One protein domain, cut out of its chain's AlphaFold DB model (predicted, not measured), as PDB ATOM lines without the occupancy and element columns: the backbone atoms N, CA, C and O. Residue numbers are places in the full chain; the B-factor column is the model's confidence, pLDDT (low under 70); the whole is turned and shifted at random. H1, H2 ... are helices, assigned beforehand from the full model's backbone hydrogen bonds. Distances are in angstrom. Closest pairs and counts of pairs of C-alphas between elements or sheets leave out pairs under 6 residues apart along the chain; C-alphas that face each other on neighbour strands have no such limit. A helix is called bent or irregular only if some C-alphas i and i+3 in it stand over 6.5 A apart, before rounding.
ATOM      1  N   VAL A  98     208.388 176.490 204.281       37.81
ATOM      2  CA  VAL A  98     209.437 175.654 203.705       37.81
ATOM      3  C   VAL A  98     209.376 175.794 202.182       37.81
ATOM      4  O   VAL A  98     208.340 175.551 201.562       37.81
ATOM      5  N   TRP A  99     210.488 176.230 201.599       46.16
ATOM      6  CA  TRP A  99     210.743 176.228 200.165       46.16
ATOM      7  C   TRP A  99     210.899 174.784 199.683       46.16
ATOM      8  O   TRP A  99     212.006 174.290 199.480       46.16
ATOM      9  N   ASP A 100     209.781 174.088 199.515       46.69
ATOM     10  CA  ASP A 100     209.779 172.800 198.844       46.69
ATOM     11  C   ASP A 100     209.320 173.003 197.403       46.69
ATOM     12  O   ASP A 100     208.188 173.389 197.109       46.69
ATOM     13  N   ALA A 101     210.209 172.657 196.470       48.22
ATOM     14  CA  ALA A 101     209.874 172.447 195.066       48.22
ATOM     15  C   ALA A 101     208.757 171.391 194.865       48.22
ATOM     16  O   ALA A 101     208.276 171.234 193.740       48.22
ATOM     17  N   ASP A 102     208.323 170.737 195.941       57.50
ATOM     18  CA  ASP A 102     207.287 169.715 196.003       57.50
ATOM     19  C   ASP A 102     205.958 170.231 196.596       57.50
ATOM     20  O   ASP A 102     205.103 169.423 196.965       57.50
ATOM     21  N   GLU A 103     205.753 171.557 196.694       65.75
ATOM     22  CA  GLU A 103     204.435 172.116 197.036       65.75
ATOM     23  C   GLU A 103     203.367 171.522 196.088       65.75
ATOM     24  O   GLU A 103     203.522 171.609 194.863       65.75
ATOM     25  N   PRO A 104     202.304 170.878 196.615       79.75
ATOM     26  CA  PRO A 104     201.336 170.188 195.776       79.75
ATOM     27  C   PRO A 104     200.592 171.197 194.906       79.75
ATOM     28  O   PRO A 104     199.990 172.142 195.416       79.75
ATOM     29  N   LEU A 105     200.628 170.979 193.593       84.00
ATOM     30  CA  LEU A 105     199.864 171.778 192.640       84.00
ATOM     31  C   LEU A 105     198.373 171.476 192.791       84.00
ATOM     32  O   LEU A 105     197.989 170.331 193.065       84.00
ATOM     33  N   ASP A 106     197.538 172.487 192.561       85.94
ATOM     34  CA  ASP A 106     196.111 172.237 192.389       85.94
ATOM     35  C   ASP A 106     195.897 171.253 191.217       85.94
ATOM     36  O   ASP A 106     196.648 171.268 190.234       85.94
ATOM     37  N   PRO A 107     194.902 170.353 191.297       86.00
ATOM     38  CA  PRO A 107     194.640 169.415 190.213       86.00
ATOM     39  C   PRO A 107     194.285 170.169 188.927       86.00
ATOM     40  O   PRO A 107     193.655 171.225 188.975       86.00
ATOM     41  N   LEU A 108     194.630 169.598 187.769       84.56
ATOM     42  CA  LEU A 108     194.207 170.149 186.481       84.56
ATOM     43  C   LEU A 108     192.672 170.218 186.390       84.56
ATOM     44  O   LEU A 108     191.988 169.333 186.920       84.56
ATOM     45  N   PRO A 109     192.125 171.239 185.709       81.75
ATOM     46  CA  PRO A 109     190.689 171.366 185.544       81.75
ATOM     47  C   PRO A 109     190.107 170.136 184.833       81.75
ATOM     48  O   PRO A 109     190.700 169.632 183.874       81.75
ATOM     49  N   PRO A 110     188.943 169.633 185.279       82.31
ATOM     50  CA  PRO A 110     188.317 168.486 184.646       82.31
ATOM     51  C   PRO A 110     187.853 168.830 183.222       82.31
ATOM     52  O   PRO A 110     187.312 169.908 182.965       82.31
ATOM     53  N   LEU A 111     188.008 167.871 182.302       79.75
ATOM     54  CA  LEU A 111     187.464 167.969 180.939       79.75
ATOM     55  C   LEU A 111     185.927 167.935 180.922       79.75
ATOM     56  O   LEU A 111     185.304 168.430 179.986       79.75
ATOM     57  N   ASP A 112     185.307 167.359 181.956       81.50
ATOM     58  CA  ASP A 112     183.862 167.441 182.155       81.50
ATOM     59  C   ASP A 112     183.474 168.850 182.624       81.50
ATOM     60  O   ASP A 112     183.721 169.230 183.772       81.50
ATOM     61  N   PHE A 113     182.828 169.608 181.737       73.81
ATOM     62  CA  PHE A 113     182.355 170.970 181.996       73.81
ATOM     63  C   PHE A 113     181.457 171.082 183.233       73.81
ATOM     64  O   PHE A 113     181.444 172.129 183.877       73.81
ATOM     65  N   HIS A 114     180.726 170.027 183.601       79.31
ATOM     66  CA  HIS A 114     179.865 170.055 184.783       79.31
ATOM     67  C   HIS A 114     180.647 170.022 186.100       79.31
ATOM     68  O   HIS A 114     180.129 170.487 187.110       79.31
ATOM     69  N   ALA A 115     181.885 169.525 186.084       79.56
ATOM     70  CA  ALA A 115     182.763 169.471 187.249       79.56
ATOM     71  C   ALA A 115     183.689 170.699 187.370       79.56
ATOM     72  O   ALA A 115     184.375 170.860 188.379       79.56
ATOM     73  N   GLN A 116     183.728 171.575 186.358       74.44
ATOM     74  CA  GLN A 116     184.597 172.759 186.350       74.44
ATOM     75  C   GLN A 116     184.242 173.819 187.411       74.44
ATOM     76  O   GLN A 116     185.178 174.383 187.979       74.44
ATOM     77  N   PRO A 117     182.959 174.100 187.729       78.50
ATOM     78  CA  PRO A 117     182.618 175.022 188.816       78.50
ATOM     79  C   PRO A 117     183.133 174.552 190.184       78.50
ATOM     80  O   PRO A 117     183.810 175.309 190.871       78.50
ATOM     81  N   ASP A 118     182.909 173.282 190.535       79.56
ATOM     82  CA  ASP A 118     183.367 172.709 191.810       79.56
ATOM     83  C   ASP A 118     184.900 172.710 191.914       79.56
ATOM     84  O   ASP A 118     185.474 172.935 192.981       79.56
ATOM     85  N   TRP A 119     185.580 172.493 190.786       82.44
ATOM     86  CA  TRP A 119     187.031 172.621 190.698       82.44
ATOM     87  C   TRP A 119     187.510 174.053 190.986       82.44
ATOM     88  O   TRP A 119     188.513 174.238 191.679       82.44
ATOM     89  N   PHE A 120     186.793 175.068 190.496       77.94
ATOM     90  CA  PHE A 120     187.136 176.476 190.714       77.94
ATOM     91  C   PHE A 120     187.053 176.869 192.197       77.94
ATOM     92  O   PHE A 120     187.880 177.647 192.670       77.94
ATOM     93  N   ASP A 121     186.092 176.304 192.927       80.75
ATOM     94  CA  ASP A 121     185.892 176.564 194.357       80.75
ATOM     95  C   ASP A 121     186.900 175.821 195.252       80.75
ATOM     96  O   ASP A 121     187.186 176.260 196.365       80.75
ATOM     97  N   ALA A 122     187.442 174.693 194.783       83.62
ATOM     98  CA  ALA A 122     188.346 173.845 195.563       83.62
ATOM     99  C   ALA A 122     189.828 174.250 195.476       83.62
ATOM    100  O   ALA A 122     190.634 173.809 196.298       83.62
ATOM    101  N   ARG A 123     190.199 175.046 194.471       85.38
ATOM    102  CA  ARG A 123     191.591 175.420 194.198       85.38
ATOM    103  C   ARG A 123     192.093 176.537 195.115       85.38
ATOM    104  O   ARG A 123     191.338 177.326 195.683       85.38
ATOM    105  N   THR A 124     193.405 176.650 195.194       87.38
ATOM    106  CA  THR A 124     194.104 177.673 195.958       87.38
ATOM    107  C   THR A 124     194.028 179.025 195.239       87.38
ATOM    108  O   THR A 124     194.247 179.134 194.026       87.38
ATOM    109  N   LEU A 125     193.710 180.093 195.977       85.75
ATOM    110  CA  LEU A 125     193.675 181.447 195.415       85.75
ATOM    111  C   LEU A 125     195.092 181.919 195.033       85.75
ATOM    112  O   LEU A 125     196.012 181.709 195.825       85.75
ATOM    113  N   PRO A 126     195.277 182.607 193.886       86.94
ATOM    114  CA  PRO A 126     196.602 183.025 193.413       86.94
ATOM    115  C   PRO A 126     197.394 183.861 194.426       86.94
ATOM    116  O   PRO A 126     198.597 183.676 194.589       86.94
ATOM    117  N   GLU A 127     196.715 184.736 195.168       79.00
ATOM    118  CA  GLU A 127     197.296 185.584 196.220       79.00
ATOM    119  C   GLU A 127     197.952 184.799 197.370       79.00
ATOM    120  O   GLU A 127     198.823 185.328 198.063       79.00
ATOM    121  N   ASN A 128     197.565 183.534 197.547       82.94
ATOM    122  CA  ASN A 128     198.096 182.641 198.574       82.94
ATOM    123  C   ASN A 128     199.194 181.710 198.040       82.94
ATOM    124  O   ASN A 128     199.819 181.007 198.829       82.94
ATOM    125  N   LEU A 129     199.443 181.708 196.728       81.44
ATOM    126  CA  LEU A 129     200.495 180.900 196.118       81.44
ATOM    127  C   LEU A 129     201.873 181.529 196.331       81.44
ATOM    128  O   LEU A 129     202.029 182.756 196.314       81.44
ATOM    129  N   SER A 130     202.889 180.678 196.469       78.88
ATOM    130  CA  SER A 130     204.289 181.079 196.350       78.88
ATOM    131  C   SER A 130     204.622 181.497 194.910       78.88
ATOM    132  O   SER A 130     203.971 181.064 193.957       78.88
ATOM    133  N   ASN A 131     205.656 182.325 194.732       82.94
ATOM    134  CA  ASN A 131     206.139 182.738 193.406       82.94
ATOM    135  C   ASN A 131     206.576 181.548 192.528       82.94
ATOM    136  O   ASN A 131     206.395 181.573 191.317       82.94
ATOM    137  N   VAL A 132     207.120 180.483 193.122       81.75
ATOM    138  CA  VAL A 132     207.467 179.262 192.377       81.75
ATOM    139  C   VAL A 132     206.230 178.467 192.003       81.75
ATOM    140  O   VAL A 132     206.120 177.999 190.869       81.75
ATOM    141  N   ARG A 133     205.294 178.284 192.939       86.38
ATOM    142  CA  ARG A 133     204.091 177.501 192.665       86.38
ATOM    143  C   ARG A 133     203.206 178.165 191.622       86.38
ATOM    144  O   ARG A 133     202.691 177.461 190.765       86.38
ATOM    145  N   ILE A 134     203.069 179.493 191.643       86.94
ATOM    146  CA  ILE A 134     202.261 180.204 190.643       86.94
ATOM    147  C   ILE A 134     202.809 180.012 189.217       86.94
ATOM    148  O   ILE A 134     202.020 179.825 188.295       86.94
ATOM    149  N   ILE A 135     204.139 179.949 189.049       83.88
ATOM    150  CA  ILE A 135     204.786 179.605 187.772       83.88
ATOM    151  C   ILE A 135     204.495 178.150 187.399       83.88
ATOM    152  O   ILE A 135     204.035 177.880 186.295       83.88
ATOM    153  N   LYS A 136     204.703 177.206 188.324       86.50
ATOM    154  CA  LYS A 136     204.468 175.778 188.055       86.50
ATOM    155  C   LYS A 136     203.017 175.481 187.682       86.50
ATOM    156  O   LYS A 136     202.778 174.714 186.753       86.50
ATOM    157  N   GLU A 137     202.051 176.081 188.377       88.75
ATOM    158  CA  GLU A 137     200.632 175.944 188.034       88.75
ATOM    159  C   GLU A 137     200.324 176.567 186.670       88.75
ATOM    160  O   GLU A 137     199.558 175.995 185.896       88.75
ATOM    161  N   TYR A 138     200.951 177.699 186.338       90.19
ATOM    162  CA  TYR A 138     200.808 178.318 185.026       90.19
ATOM    163  C   TYR A 138     201.344 177.422 183.900       90.19
ATOM    164  O   TYR A 138     200.634 177.162 182.933       90.19
ATOM    165  N   GLU A 139     202.565 176.899 184.034       87.31
ATOM    166  CA  GLU A 139     203.181 176.003 183.047       87.31
ATOM    167  C   GLU A 139     202.394 174.698 182.883       87.31
ATOM    168  O   GLU A 139     202.198 174.217 181.766       87.31
ATOM    169  N   GLN A 140     201.898 174.133 183.988       87.00
ATOM    170  CA  GLN A 140     201.059 172.938 183.956       87.00
ATOM    171  C   GLN A 140     199.758 173.193 183.183       87.00
ATOM    172  O   GLN A 140     199.317 172.341 182.406       87.00
ATOM    173  N   LEU A 141     199.159 174.369 183.379       86.94
ATOM    174  CA  LEU A 141     197.945 174.780 182.690       86.94
ATOM    175  C   LEU A 141     198.201 175.057 181.204       86.94
ATOM    176  O   LEU A 141     197.379 174.676 180.381       86.94
ATOM    177  N   GLU A 142     199.338 175.652 180.842       84.75
ATOM    178  CA  GLU A 142     199.749 175.833 179.442       84.75
ATOM    179  C   GLU A 142     199.941 174.499 178.722       84.75
ATOM    180  O   GLU A 142     199.410 174.304 177.632       84.75
ATOM    181  N   ALA A 143     200.633 173.547 179.351       84.31
ATOM    182  CA  ALA A 143     200.837 172.217 178.782       84.31
ATOM    183  C   ALA A 143     199.517 171.444 178.628       84.31
ATOM    184  O   ALA A 143     199.329 170.696 177.667       84.31
ATOM    185  N   PHE A 144     198.587 171.624 179.571       83.88
ATOM    186  CA  PHE A 144     197.221 171.126 179.441       83.88
ATOM    187  C   PHE A 144     196.499 171.808 178.273       83.88
ATOM    188  O   PHE A 144     195.845 171.131 177.483       83.88
ATOM    189  N   ILE A 145     196.684 173.124 178.119       83.00
ATOM    190  CA  ILE A 145     196.039 173.900 177.065       83.00
ATOM    191  C   ILE A 145     196.496 173.509 175.664       83.00
ATOM    192  O   ILE A 145     195.687 173.392 174.750       83.00
ATOM    193  N   GLU A 146     197.793 173.282 175.501       82.88
ATOM    194  CA  GLU A 146     198.389 172.894 174.226       82.88
ATOM    195  C   GLU A 146     197.920 171.508 173.756       82.88
ATOM    196  O   GLU A 146     197.848 171.241 172.554       82.88
ATOM    197  N   LYS A 147     197.599 170.613 174.695       81.12
ATOM    198  CA  LYS A 147     197.273 169.216 174.403       81.12
ATOM    199  C   LYS A 147     195.825 168.999 173.960       81.12
ATOM    200  O   LYS A 147     195.575 168.077 173.180       81.12
ATOM    201  N   ASP A 148     194.888 169.793 174.465       75.25
ATOM    202  CA  ASP A 148     193.455 169.592 174.255       75.25
ATOM    203  C   ASP A 148     192.868 170.679 173.331       75.25
ATOM    204  O   ASP A 148     192.924 171.869 173.619       75.25
ATOM    205  N   GLU A 149     192.265 170.276 172.203       62.44
ATOM    206  CA  GLU A 149     191.751 171.206 171.172       62.44
ATOM    207  C   GLU A 149     190.534 172.037 171.619       62.44
ATOM    208  O   GLU A 149     190.223 173.057 171.000       62.44
ATOM    209  N   TRP A 150     189.817 171.609 172.663       65.81
ATOM    210  CA  TRP A 150     188.621 172.298 173.145       65.81
ATOM    211  C   TRP A 150     188.728 172.593 174.630       65.81
ATOM    212  O   TRP A 150     188.543 171.721 175.478       65.81
ATOM    213  N   ILE A 151     188.942 173.869 174.933       68.62
ATOM    214  CA  ILE A 151     189.124 174.346 176.297       68.62
ATOM    215  C   ILE A 151     188.044 175.345 176.648       68.62
ATOM    216  O   ILE A 151     187.738 176.256 175.882       68.62
ATOM    217  N   GLY A 152     187.416 175.114 177.798       69.31
ATOM    218  CA  GLY A 152     186.372 175.980 178.318       69.31
ATOM    219  C   GLY A 152     186.921 177.275 178.896       69.31
ATOM    220  O   GLY A 152     188.035 177.312 179.423       69.31
ATOM    221  N   ASP A 153     186.069 178.299 178.898       74.75
ATOM    222  CA  ASP A 153     186.317 179.589 179.547       74.75
ATOM    223  C   ASP A 153     186.894 179.465 180.976       74.75
ATOM    224  O   ASP A 153     187.822 180.210 181.286       74.75
ATOM    225  N   PRO A 154     186.471 178.515 181.844       74.75
ATOM    226  CA  PRO A 154     187.007 178.415 183.209       74.75
ATOM    227  C   PRO A 154     188.520 178.165 183.294       74.75
ATOM    228  O   PRO A 154     189.181 178.643 184.218       74.75
ATOM    229  N   VAL A 155     189.083 177.437 182.327       79.69
ATOM    230  CA  VAL A 155     190.524 177.141 182.259       79.69
ATOM    231  C   VAL A 155     191.298 178.401 181.870       79.69
ATOM    232  O   VAL A 155     192.315 178.726 182.483       79.69
ATOM    233  N   LEU A 156     190.783 179.153 180.893       83.81
ATOM    234  CA  LEU A 156     191.374 180.418 180.458       83.81
ATOM    235  C   LEU A 156     191.309 181.482 181.561       83.81
ATOM    236  O   LEU A 156     192.283 182.201 181.763       83.81
ATOM    237  N   VAL A 157     190.215 181.519 182.330       85.94
ATOM    238  CA  VAL A 157     190.086 182.405 183.497       85.94
ATOM    239  C   VAL A 157     191.161 182.096 184.539       85.94
ATOM    240  O   VAL A 157     191.825 183.016 185.003       85.94
ATOM    241  N   ARG A 158     191.411 180.818 184.871       88.31
ATOM    242  CA  ARG A 158     192.494 180.474 185.815       88.31
ATOM    243  C   ARG A 158     193.854 180.937 185.306       88.31
ATOM    244  O   ARG A 158     194.645 181.477 186.074       88.31
ATOM    245  N   LYS A 159     194.126 180.741 184.018       88.06
ATOM    246  CA  LYS A 159     195.375 181.196 183.401       88.06
ATOM    247  C   LYS A 159     195.556 182.709 183.560       88.06
ATOM    248  O   LYS A 159     196.634 183.164 183.940       88.06
ATOM    249  N   GLU A 160     194.499 183.475 183.306       90.19
ATOM    250  CA  GLU A 160     194.500 184.933 183.448       90.19
ATOM    251  C   GLU A 160     194.689 185.380 184.904       90.19
ATOM    252  O   GLU A 160     195.450 186.310 185.165       90.19
ATOM    253  N   GLU A 161     194.060 184.704 185.866       90.50
ATOM    254  CA  GLU A 161     194.223 184.990 187.296       90.50
ATOM    255  C   GLU A 161     195.674 184.804 187.763       90.50
ATOM    256  O   GLU A 161     196.213 185.670 188.455       90.50
ATOM    257  N   LEU A 162     196.322 183.705 187.353       90.69
ATOM    258  CA  LEU A 162     197.725 183.430 187.678       90.69
ATOM    259  C   LEU A 162     198.643 184.512 187.083       90.69
ATOM    260  O   LEU A 162     199.454 185.096 187.801       90.69
ATOM    261  N   LEU A 163     198.469 184.848 185.797       88.94
ATOM    262  CA  LEU A 163     199.225 185.922 185.133       88.94
ATOM    263  C   LEU A 163     199.005 187.289 185.772       88.94
ATOM    264  O   LEU A 163     199.953 188.070 185.905       88.94
ATOM    265  N   THR A 164     197.770 187.589 186.161       87.56
ATOM    266  CA  THR A 164     197.415 188.864 186.785       87.56
ATOM    267  C   THR A 164     198.126 189.030 188.120       87.56
ATOM    268  O   THR A 164     198.690 190.093 188.386       87.56
ATOM    269  N   GLU A 165     198.152 187.979 188.937       88.25
ATOM    270  CA  GLU A 165     198.837 188.006 190.225       88.25
ATOM    271  C   GLU A 165     200.360 188.104 190.058       88.25
ATOM    272  O   GLU A 165     200.979 188.976 190.673       88.25
ATOM    273  N   MET A 166     200.965 187.305 189.169       86.12
ATOM    274  CA  MET A 166     202.398 187.405 188.843       86.12
ATOM    275  C   MET A 166     202.771 188.831 188.400       86.12
ATOM    276  O   MET A 166     203.674 189.456 188.963       86.12
ATOM    277  N   SER A 167     201.994 189.404 187.473       85.56
ATOM    278  CA  SER A 167     202.178 190.777 186.984       85.56
ATOM    279  C   SER A 167     202.017 191.820 188.087       85.56
ATOM    280  O   SER A 167     202.735 192.823 188.113       85.56
ATOM    281  N   SER A 168     201.068 191.614 189.003       82.25
ATOM    282  CA  SER A 168     200.855 192.504 190.144       82.25
ATOM    283  C   SER A 168     202.079 192.518 191.058       82.25
ATOM    284  O   SER A 168     202.561 193.597 191.410       82.25
ATOM    285  N   ARG A 169     202.629 191.338 191.380       82.38
ATOM    286  CA  ARG A 169     203.828 191.186 192.217       82.38
ATOM    287  C   ARG A 169     205.036 191.890 191.606       82.38
ATOM    288  O   ARG A 169     205.640 192.721 192.284       82.38
ATOM    289  N   VAL A 170     205.322 191.645 190.325       80.38
ATOM    290  CA  VAL A 170     206.438 192.286 189.605       80.38
ATOM    291  C   VAL A 170     206.264 193.803 189.538       80.38
ATOM    292  O   VAL A 170     207.135 194.552 189.968       80.38
ATOM    293  N   ARG A 171     205.090 194.292 189.117       76.94
ATOM    294  CA  ARG A 171     204.826 195.738 189.036       76.94
ATOM    295  C   ARG A 171     204.947 196.434 190.393       76.94
ATOM    296  O   ARG A 171     205.398 197.579 190.467       76.94
ATOM    297  N   ASN A 172     204.482 195.793 191.463       70.75
ATOM    298  CA  ASN A 172     204.551 196.362 192.805       70.75
ATOM    299  C   ASN A 172     205.991 196.386 193.332       70.75
ATOM    300  O   ASN A 172     206.364 197.376 193.969       70.75
ATOM    301  N   TYR A 173     206.786 195.356 193.013       70.31
ATOM    302  CA  TYR A 173     208.229 195.306 193.246       70.31
ATOM    303  C   TYR A 173     208.965 196.448 192.531       70.31
ATOM    304  O   TYR A 173     209.539 197.312 193.202       70.31
ATOM    305  N   ASP A 174     208.842 196.538 191.204       68.06
ATOM    306  CA  ASP A 174     209.509 197.558 190.380       68.06
ATOM    307  C   ASP A 174     209.113 198.985 190.786       68.06
ATOM    308  O   ASP A 174     209.924 199.914 190.801       68.06
ATOM    309  N   GLY A 175     207.844 199.171 191.160       63.00
ATOM    310  CA  GLY A 175     207.291 200.459 191.567       63.00
ATOM    311  C   GLY A 175     207.634 200.905 192.993       63.00
ATOM    312  O   GLY A 175     207.176 201.980 193.387       63.00
ATOM    313  N   ARG A 176     208.370 200.105 193.789       57.50
ATOM    314  CA  ARG A 176     208.653 200.335 195.228       57.50
ATOM    315  C   ARG A 176     207.414 200.726 196.050       57.50
ATOM    316  O   ARG A 176     207.501 201.506 197.004       57.50
ATOM    317  N   ARG A 177     206.227 200.240 195.681       54.78
ATOM    318  CA  ARG A 177     205.001 200.519 196.440       54.78
ATOM    319  C   ARG A 177     204.953 199.557 197.616       54.78
ATOM    320  O   ARG A 177     204.499 198.437 197.448       54.78
ATOM    321  N   GLY A 178     205.405 200.007 198.789       53.16
ATOM    322  CA  GLY A 178     205.468 199.242 200.047       53.16
ATOM    323  C   GLY A 178     204.115 198.808 200.630       53.16
ATOM    324  O   GLY A 178     203.789 199.154 201.763       53.16
ATOM    325  N   GLY A 179     203.309 198.088 199.851       63.84
ATOM    326  CA  GLY A 179     202.071 197.428 200.265       63.84
ATOM    327  C   GLY A 179     202.262 195.928 200.508       63.84
ATOM    328  O   GLY A 179     203.360 195.395 200.360       63.84
ATOM    329  N   ALA A 180     201.175 195.232 200.854       61.50
ATOM    330  CA  ALA A 180     201.200 193.802 201.181       61.50
ATOM    331  C   ALA A 180     201.759 192.930 200.043       61.50
ATOM    332  O   ALA A 180     202.529 192.015 200.307       61.50
ATOM    333  N   ASP A 181     201.443 193.252 198.787       58.19
ATOM    334  CA  ASP A 181     201.904 192.480 197.626       58.19
ATOM    335  C   ASP A 181     203.396 192.682 197.339       58.19
ATOM    336  O   ASP A 181     204.071 191.744 196.932       58.19
ATOM    337  N   TYR A 182     203.930 193.882 197.595       58.28
ATOM    338  CA  TYR A 182     205.371 194.150 197.528       58.28
ATOM    339  C   TYR A 182     206.118 193.337 198.584       58.28
ATOM    340  O   TYR A 182     207.109 192.684 198.274       58.28
ATOM    341  N   LEU A 183     205.607 193.334 199.820       58.66
ATOM    342  CA  LEU A 183     206.180 192.559 200.920       58.66
ATOM    343  C   LEU A 183     206.086 191.050 200.656       58.66
ATOM    344  O   LEU A 183     207.053 190.330 200.889       58.66
ATOM    345  N   ARG A 184     204.960 190.574 200.110       63.31
ATOM    346  CA  ARG A 184     204.783 189.178 199.688       63.31
ATOM    347  C   ARG A 184     205.806 188.799 198.621       63.31
ATOM    348  O   ARG A 184     206.525 187.823 198.800       63.31
ATOM    349  N   ALA A 185     205.913 189.604 197.566       59.75
ATOM    350  CA  ALA A 185     206.833 189.395 196.455       59.75
ATOM    351  C   ALA A 185     208.288 189.240 196.922       59.75
ATOM    352  O   ALA A 185     208.904 188.214 196.638       59.75
ATOM    353  N   ILE A 186     208.816 190.205 197.686       54.38
ATOM    354  CA  ILE A 186     210.206 190.151 198.177       54.38
ATOM    355  C   ILE A 186     210.437 188.989 199.153       54.38
ATOM    356  O   ILE A 186     211.529 188.431 199.194       54.38
ATOM    357  N   SER A 187     209.412 188.595 199.916       58.59
ATOM    358  CA  SER A 187     209.506 187.473 200.855       58.59
ATOM    359  C   SER A 187     209.512 186.102 200.162       58.59
ATOM    360  O   SER A 187     209.962 185.124 200.752       58.59
ATOM    361  N   GLN A 188     209.034 186.023 198.916       63.72
ATOM    362  CA  GLN A 188     208.848 184.781 198.158       63.72
ATOM    363  C   GLN A 188     209.830 184.639 196.983       63.72
ATOM    364  O   GLN A 188     209.497 184.011 195.987       63.72
ATOM    365  N   ASP A 189     211.027 185.222 197.076       69.06
ATOM    366  CA  ASP A 189     212.061 185.169 196.031       69.06
ATOM    367  C   ASP A 189     211.560 185.746 194.694       69.06
ATOM    368  O   ASP A 189     211.368 185.053 193.694       69.06
ATOM    369  N   ILE A 190     211.307 187.057 194.698       75.56
ATOM    370  CA  ILE A 190     210.817 187.825 193.541       75.56
ATOM    371  C   ILE A 190     211.643 187.619 192.265       75.56
ATOM    372  O   ILE A 190     211.084 187.674 191.174       75.56
ATOM    373  N   ASP A 191     212.932 187.302 192.395       69.19
ATOM    374  CA  ASP A 191     213.829 187.020 191.274       69.19
ATOM    375  C   ASP A 191     213.307 185.912 190.355       69.19
ATOM    376  O   ASP A 191     213.487 186.001 189.147       69.19
ATOM    377  N   VAL A 192     212.611 184.905 190.894       72.25
ATOM    378  CA  VAL A 192     212.055 183.822 190.071       72.25
ATOM    379  C   VAL A 192     210.942 184.338 189.157       72.25
ATOM    380  O   VAL A 192     210.867 183.947 187.995       72.25
ATOM    381  N   LEU A 193     210.092 185.244 189.652       75.62
ATOM    382  CA  LEU A 193     209.073 185.876 188.812       75.62
ATOM    383  C   LEU A 193     209.693 186.851 187.814       75.62
ATOM    384  O   LEU A 193     209.227 186.915 186.685       75.62
ATOM    385  N   LEU A 194     210.725 187.600 188.207       74.88
ATOM    386  CA  LEU A 194     211.418 188.512 187.295       74.88
ATOM    387  C   LEU A 194     212.087 187.750 186.144       74.88
ATOM    388  O   LEU A 194     211.942 188.163 184.999       74.88
ATOM    389  N   ASP A 195     212.741 186.620 186.436       72.31
ATOM    390  CA  ASP A 195     213.351 185.740 185.431       72.31
ATOM    391  C   ASP A 195     212.288 185.095 184.517       72.31
ATOM    392  O   ASP A 195     212.530 184.902 183.330       72.31
ATOM    393  N   PHE A 196     211.109 184.756 185.052       75.00
ATOM    394  CA  PHE A 196     210.014 184.155 184.280       75.00
ATOM    395  C   PHE A 196     209.251 185.168 183.404       75.00
ATOM    396  O   PHE A 196     208.746 184.807 182.342       75.00
ATOM    397  N   MET A 197     209.116 186.417 183.860       76.75
ATOM    398  CA  MET A 197     208.275 187.441 183.222       76.75
ATOM    399  C   MET A 197     209.028 188.437 182.327       76.75
ATOM    400  O   MET A 197     208.368 189.171 181.584       76.75
ATOM    401  N   GLY A 198     210.356 188.526 182.446       62.75
ATOM    402  CA  GLY A 198     211.227 189.417 181.665       62.75
ATOM    403  C   GLY A 198     211.701 188.812 180.349       62.75
ATOM    404  O   GLY A 198     211.892 189.607 179.399       62.75
TER     405      GLY A 198
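AT A GLANCE: This is residues 98 to 198 of the 198 residues of an uncharacterized protein of Faecalibacterium prausnitzii (UniProt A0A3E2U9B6). A long helix, H3, and the helix before it, H2, fold back on each other as a helical hairpin, and the two short helices H4 and H5 pack on the end of H3 where it closes, H4 across it. H1 is at the opposite end of the long axis, beside the place where H3 begins. The printed part has 101 residues with five named helices, in the order H1, H2, H3, H4, H5, and no named strand; its class is all helix. It is compact, with a radius of gyration of the C-alphas of 14.3 A, and elongated, spanning 43 by 25 by 22 A.

HOW THE PARTS SIT: H3, residues 153 to 174, is the hub and touches four other helices. H2, residues 131 to 147, touches it and forms a hairpin with it; they run opposite ways at a shallow tilt of 33 degrees, only just short of steep, and their closest C-alphas, those of Ile 134 and Leu 162, are 6.3 A apart. H4, residues 180 to 187, touches residues 168 to 173 of H3 alone, about perpendicular at 78 degrees, with the C-alphas of Tyr 173 and Tyr 182 closest at 5.3 A. H5, residues 190 to 197, touches residues 166 to 173 of H3 alone at a steep tilt of 54 degrees, opposite ways; the C-alphas of Val 170 and Leu 194 are closest, at 6.7 A. H5 also touches H2, through residues 131 to 135 of H2 alone, at a shallow tilt of 22 degrees, the same way, with the C-alphas of Asn 131 and Leu 193 closest at 6.3 A. H4 and H5 meet only through their link. H1, residues 113 to 122, only just touches H3, with 3 pairs of C-alphas within 8 A, through residue 154 of H3 alone; the closest are those of Gln 116 and Pro 154, 6.9 A apart. H1 is apart from H2, H4 and H5. Every O i to N i+4 pair is within hydrogen-bond range in H3, H4 and H5, against 12 of 13 in H2 and 4 of 6 in H1.

IN THESE COORDINATES: H3 measures 31.3 A from C-alpha 153 at (186.317, 179.589, 179.547) to C-alpha 174 at (209.509, 197.558, 190.380). H2 measures 25.0 A. H1 measures 15.1 A from C-alpha 113 at (182.355, 170.970, 181.996), and is only just irregular: C-alphas 114 and 117 are 7.0 A apart. H4 measures 10.4 A, and H5 10.6 A, ending at C-alpha 197 at (208.275, 187.441, 183.222).

THE WHOLE: The C-alphas of Asp 112 and Arg 176, the two farthest apart, are 43.2 A from each other. The printed part has no cut and ends at residue 198, the chain's last. Residues 98 to 112 hold no named element. The link from H1 to H2 is short; the other three are tight. The mean pLDDT of the printed part is 75.9, and 28 residues are under 70, among them 98 to 103 and 174 to 189.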